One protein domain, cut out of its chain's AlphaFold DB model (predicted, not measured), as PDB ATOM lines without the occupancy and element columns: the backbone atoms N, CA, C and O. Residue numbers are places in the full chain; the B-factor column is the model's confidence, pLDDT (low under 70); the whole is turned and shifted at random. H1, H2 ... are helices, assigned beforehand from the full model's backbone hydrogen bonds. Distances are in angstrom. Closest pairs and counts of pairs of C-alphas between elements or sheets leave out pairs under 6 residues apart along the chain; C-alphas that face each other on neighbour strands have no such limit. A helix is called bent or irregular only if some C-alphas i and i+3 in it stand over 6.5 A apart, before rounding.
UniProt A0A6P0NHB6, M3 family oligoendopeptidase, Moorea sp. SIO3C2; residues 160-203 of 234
ATOM      1  N   SER A 160     -42.940  12.979  15.147       89.00
ATOM      2  CA  SER A 160     -43.005  11.696  14.445       89.00
ATOM      3  C   SER A 160     -41.729  11.461  13.621       89.00
ATOM      4  O   SER A 160     -40.983  12.389  13.306       89.00
ATOM      5  N   ILE A 161     -41.442  10.205  13.269       86.25
ATOM      6  CA  ILE A 161     -40.251   9.875  12.469       86.25
ATOM      7  C   ILE A 161     -40.192  10.652  11.146       86.25
ATOM      8  O   ILE A 161     -39.139  11.237  10.873       86.25
ATOM      9  N   PRO A 162     -41.277  10.734  10.347       87.62
ATOM     10  CA  PRO A 162     -41.256  11.506   9.107       87.62
ATOM     11  C   PRO A 162     -40.979  12.995   9.331       87.62
ATOM     12  O   PRO A 162     -40.277  13.620   8.540       87.62
ATOM     13  N   GLU A 163     -41.498  13.568  10.417       88.44
ATOM     14  CA  GLU A 163     -41.289  14.978  10.752       88.44
ATOM     15  C   GLU A 163     -39.841  15.259  11.175       88.44
ATOM     16  O   GLU A 163     -39.251  16.219  10.689       88.44
ATOM     17  N   GLU A 164     -39.224  14.405  11.999       87.94
ATOM     18  CA  GLU A 164     -37.802  14.539  12.360       87.94
ATOM     19  C   GLU A 164     -36.878  14.401  11.140       87.94
ATOM     20  O   GLU A 164     -35.898  15.140  10.990       87.94
ATOM     21  N   GLN A 165     -37.198  13.474  10.231       84.00
ATOM     22  CA  GLN A 165     -36.471  13.317   8.969       84.00
ATOM     23  C   GLN A 165     -36.612  14.561   8.089       84.00
ATOM     24  O   GLN A 165     -35.620  15.032   7.526       84.00
ATOM     25  N   LEU A 166     -37.819  15.129   8.007       84.06
ATOM     26  CA  LEU A 166     -38.074  16.364   7.275       84.06
ATOM     27  C   LEU A 166     -37.289  17.540   7.871       84.06
ATOM     28  O   LEU A 166     -36.599  18.239   7.133       84.06
ATOM     29  N   VAL A 167     -37.335  17.737   9.193       83.94
ATOM     30  CA  VAL A 167     -36.581  18.798   9.885       83.94
ATOM     31  C   VAL A 167     -35.081  18.650   9.638       83.94
ATOM     32  O   VAL A 167     -34.413  19.622   9.283       83.94
ATOM     33  N   THR A 168     -34.556  17.429   9.749       81.81
ATOM     34  CA  THR A 168     -33.143  17.140   9.471       81.81
ATOM     35  C   THR A 168     -32.781  17.488   8.026       81.81
ATOM     36  O   THR A 168     -31.795  18.190   7.798       81.81
ATOM     37  N   GLY A 169     -33.599  17.088   7.047       80.44
ATOM     38  CA  GLY A 169     -33.395  17.425   5.634       80.44
ATOM     39  C   GLY A 169     -33.450  18.930   5.349       80.44
ATOM     40  O   GLY A 169     -32.652  19.448   4.567       80.44
ATOM     41  N   LEU A 170     -34.345  19.656   6.025       81.44
ATOM     42  CA  LEU A 170     -34.470  21.110   5.900       81.44
ATOM     43  C   LEU A 170     -33.322  21.868   6.583       81.44
ATOM     44  O   LEU A 170     -32.995  22.977   6.157       81.44
ATOM     45  N   SER A 171     -32.690  21.296   7.612       74.31
ATOM     46  CA  SER A 171     -31.641  21.971   8.390       74.31
ATOM     47  C   SER A 171     -30.395  22.324   7.566       74.31
ATOM     48  O   SER A 171     -29.821  23.397   7.760       74.31
ATOM     49  N   VAL A 172     -30.033  21.466   6.604       68.81
ATOM     50  CA  VAL A 172     -28.838  21.618   5.756       68.81
ATOM     51  C   VAL A 172     -28.952  22.833   4.836       68.81
ATOM     52  O   VAL A 172     -28.001  23.589   4.685       68.81
ATOM     53  N   ASN A 173     -30.125  23.054   4.240       69.25
ATOM     54  CA  ASN A 173     -30.314  24.130   3.263       69.25
ATOM     55  C   ASN A 173     -30.946  25.387   3.872       69.25
ATOM     56  O   ASN A 173     -30.699  26.492   3.399       69.25
ATOM     57  N   GLY A 174     -31.760  25.237   4.919       71.56
ATOM     58  CA  GLY A 174     -32.433  26.353   5.570       71.56
ATOM     59  C   GLY A 174     -31.480  27.138   6.464       71.56
ATOM     60  O   GLY A 174     -30.981  28.196   6.089       71.56
ATOM     61  N   LEU A 175     -31.236  26.628   7.672       73.94
ATOM     62  CA  LEU A 175     -30.526  27.368   8.718       73.94
ATOM     63  C   LEU A 175     -29.092  27.733   8.302       73.94
ATOM     64  O   LEU A 175     -28.664  28.871   8.491       73.94
ATOM     65  N   GLN A 176     -28.365  26.779   7.715       76.56
ATOM     66  CA  GLN A 176     -26.986  27.002   7.285       76.56
ATOM     67  C   GLN A 176     -26.904  27.992   6.117       76.56
ATOM     68  O   GLN A 176     -26.043  28.868   6.134       76.56
ATOM     69  N   GLY A 177     -27.833  27.918   5.155       79.38
ATOM     70  CA  GLY A 177     -27.919  28.883   4.056       79.38
ATOM     71  C   GLY A 177     -28.108  30.315   4.560       79.38
ATOM     72  O   GLY A 177     -27.375  31.219   4.158       79.38
ATOM     73  N   TRP A 178     -29.016  30.520   5.522       80.75
ATOM     74  CA  TRP A 178     -29.191  31.823   6.170       80.75
ATOM     75  C   TRP A 178     -27.935  32.277   6.925       80.75
ATOM     76  O   TRP A 178     -27.550  33.441   6.819       80.75
ATOM     77  N   GLY A 179     -27.274  31.380   7.661       84.44
ATOM     78  CA  GLY A 179     -26.032  31.690   8.376       84.44
ATOM     79  C   GLY A 179     -24.898  32.142   7.449       84.44
ATOM     80  O   GLY A 179     -24.218  33.130   7.743       84.44
ATOM     81  N   ASN A 180     -24.738  31.469   6.306       85.25
ATOM     82  CA  ASN A 180     -23.766  31.846   5.281       85.25
ATOM     83  C   ASN A 180     -24.087  33.234   4.715       85.25
ATOM     84  O   ASN A 180     -23.226  34.113   4.741       85.25
ATOM     85  N   LEU A 181     -25.348  33.479   4.339       85.19
ATOM     86  CA  LEU A 181     -25.796  34.774   3.821       85.19
ATOM     87  C   LEU A 181     -25.502  35.928   4.791       85.19
ATOM     88  O   LEU A 181     -24.973  36.963   4.383       85.19
ATOM     89  N   TYR A 182     -25.823  35.766   6.079       86.88
ATOM     90  CA  TYR A 182     -25.540  36.796   7.084       86.88
ATOM     91  C   TYR A 182     -24.040  37.039   7.259       86.88
ATOM     92  O   TYR A 182     -23.620  38.188   7.407       86.88
ATOM     93  N   THR A 183     -23.237  35.974   7.226       88.38
ATOM     94  CA  THR A 183     -21.777  36.067   7.335       88.38
ATOM     95  C   THR A 183     -21.202  36.848   6.158       88.38
ATOM     96  O   THR A 183     -20.442  37.795   6.355       88.38
ATOM     97  N   GLU A 184     -21.616  36.518   4.939       89.19
ATOM     98  CA  GLU A 184     -21.182  37.197   3.720       89.19
ATOM     99  C   GLU A 184     -21.631  38.657   3.674       89.19
ATOM    100  O   GLU A 184     -20.829  39.548   3.389       89.19
ATOM    101  N   PHE A 185     -22.878  38.938   4.054       88.06
ATOM    102  CA  PHE A 185     -23.366  40.307   4.181       88.06
ATOM    103  C   PHE A 185     -22.536  41.122   5.185       88.06
ATOM    104  O   PHE A 185     -22.111  42.240   4.879       88.06
ATOM    105  N   ALA A 186     -22.254  40.566   6.367       89.81
ATOM    106  CA  ALA A 186     -21.436  41.230   7.378       89.81
ATOM    107  C   ALA A 186     -20.001  41.479   6.881       89.81
ATOM    108  O   ALA A 186     -19.469  42.574   7.082       89.81
ATOM    109  N   MET A 187     -19.402  40.511   6.178       90.12
ATOM    110  CA  MET A 187     -18.097  40.678   5.530       90.12
ATOM    111  C   MET A 187     -18.119  41.817   4.504       90.12
ATOM    112  O   MET A 187     -17.208  42.645   4.499       90.12
ATOM    113  N   ALA A 188     -19.168  41.905   3.681       89.19
ATOM    114  CA  ALA A 188     -19.310  42.958   2.680       89.19
ATOM    115  C   ALA A 188     -19.394  44.359   3.308       89.19
ATOM    116  O   ALA A 188     -18.733  45.296   2.852       89.19
ATOM    117  N   VAL A 189     -20.175  44.499   4.385       91.06
ATOM    118  CA  VAL A 189     -20.298  45.759   5.133       91.06
ATOM    119  C   VAL A 189     -18.968  46.145   5.783       91.06
ATOM    120  O   VAL A 189     -18.547  47.295   5.652       91.06
ATOM    121  N   ALA A 190     -18.287  45.200   6.438       92.50
ATOM    122  CA  ALA A 190     -17.011  45.447   7.110       92.50
ATOM    123  C   ALA A 190     -15.903  45.843   6.123       92.50
ATOM    124  O   ALA A 190     -15.231  46.851   6.326       92.50
ATOM    125  N   ALA A 191     -15.761  45.117   5.010       91.88
ATOM    126  CA  ALA A 191     -14.773  45.436   3.981       91.88
ATOM    127  C   ALA A 191     -14.990  46.840   3.401       91.88
ATOM    128  O   ALA A 191     -14.038  47.606   3.252       91.88
ATOM    129  N   ARG A 192     -16.253  47.221   3.156       91.00
ATOM    130  CA  ARG A 192     -16.597  48.571   2.703       91.00
ATOM    131  C   ARG A 192     -16.263  49.642   3.742       91.00
ATOM    132  O   ARG A 192     -15.763  50.696   3.361       91.00
ATOM    133  N   ALA A 193     -16.553  49.394   5.018       94.62
ATOM    134  CA  ALA A 193     -16.239  50.324   6.101       94.62
ATOM    135  C   ALA A 193     -14.722  50.539   6.255       94.62
ATOM    136  O   ALA A 193     -14.281  51.669   6.448       94.62
ATOM    137  N   ASP A 194     -13.937  49.475   6.081       95.75
ATOM    138  CA  ASP A 194     -12.474  49.490   6.189       95.75
ATOM    139  C   ASP A 194     -11.760  49.934   4.897       95.75
ATOM    140  O   ASP A 194     -10.529  49.997   4.862       95.75
ATOM    141  N   GLY A 195     -12.499  50.207   3.815       94.81
ATOM    142  CA  GLY A 195     -11.928  50.553   2.509       94.81
ATOM    143  C   GLY A 195     -11.123  49.418   1.864       94.81
ATOM    144  O   GLY A 195     -10.198  49.683   1.097       94.81
ATOM    145  N   ARG A 196     -11.439  48.160   2.189       92.19
ATOM    146  CA  ARG A 196     -10.782  46.967   1.642       92.19
ATOM    147  C   ARG A 196     -11.562  46.415   0.458       92.19
ATOM    148  O   ARG A 196     -12.787  46.318   0.498       92.19
ATOM    149  N   GLU A 197     -10.840  45.996  -0.575       89.19
ATOM    150  CA  GLU A 197     -11.430  45.205  -1.651       89.19
ATOM    151  C   GLU A 197     -11.714  43.780  -1.173       89.19
ATOM    152  O   GLU A 197     -10.957  43.192  -0.397       89.19
ATOM    153  N   ILE A 198     -12.825  43.229  -1.652       86.06
ATOM    154  CA  ILE A 198     -13.247  41.870  -1.335       86.06
ATOM    155  C   ILE A 198     -12.689  40.944  -2.418       86.06
ATOM    156  O   ILE A 198     -12.901  41.224  -3.601       86.06
ATOM    157  N   PRO A 199     -11.989  39.854  -2.056       84.12
ATOM    158  CA  PRO A 199     -11.502  38.904  -3.044       84.12
ATOM    159  C   PRO A 199     -12.641  38.310  -3.879       84.12
ATOM    160  O   PRO A 199     -13.760  38.104  -3.407       84.12
ATOM    161  N   VAL A 200     -12.340  37.999  -5.138       78.81
ATOM    162  CA  VAL A 200     -13.291  37.356  -6.053       78.81
ATOM    163  C   VAL A 200     -13.734  36.005  -5.469       78.81
ATOM    164  O   VAL A 200     -12.906  35.257  -4.948       78.81
ATOM    165  N   ASN A 201     -15.032  35.694  -5.569       81.12
ATOM    166  CA  ASN A 201     -15.684  34.474  -5.058       81.12
ATOM    167  C   ASN A 201     -15.765  34.339  -3.525       81.12
ATOM    168  O   ASN A 201     -15.933  33.233  -3.021       81.12
ATOM    169  N   TRP A 202     -15.630  35.433  -2.772       81.44
ATOM    170  CA  TRP A 202     -15.841  35.424  -1.314       81.44
ATOM    171  C   TRP A 202     -17.260  35.799  -0.885       81.44
ATOM    172  O   TRP A 202     -17.606  35.637   0.282       81.44
ATOM    173  N   LEU A 203     -18.054  36.323  -1.814       83.56
ATOM    174  CA  LEU A 203     -19.460  36.632  -1.613       83.56
ATOM    175  C   LEU A 203     -20.256  35.909  -2.694       83.56
ATOM    176  O   LEU A 203     -20.032  36.154  -3.880       83.56
TER     177      LEU A 203
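This is residues 160 to 203 of the 234 residues of the protein "M3 family oligoendopeptidase" of Moorea sp. SIO3C2 (UniProt A0A6P0NHB6). Two helices, H1 and then H2, follow each other nearly end to end as one long rod with a jog at Gly 174, and residues 194 to 203 fold back beside H2 as a tail with no named element. The printed part has 44 residues, two named helices and no named strand, and its class is all helix. It is extended, with a radius of gyration of the C-alphas of 16.0 A and spans of 51 by 17 by 5 A.

H1, residues 161 to 173, and H2, residues 175 to 193, meet only through their link, a tight one of 1 residue. Residues 160 to 179 stand free, of which 161 to 173 belong to H1 and 175 to 179 to H2. Every O i to N i+4 pair is within hydrogen-bond range in H2, but 7 of 9 in H1.

H1 begins at C-alpha 161 (-40.251, 9.875, 12.469) and measures 19.7 A. It is neither bent nor irregular, but only just: C-alphas 169 and 172 are 6.2 A apart. H2 measures 27.2 A and ends at C-alpha 193 (-16.239, 50.324, 6.101).

The C-alphas of Ser 160 and Gly 195, the two farthest apart, are 51.2 A apart. The printed part has no cut. The mean pLDDT of the printed part is 84.9, and residues 172 to 173 are under 70.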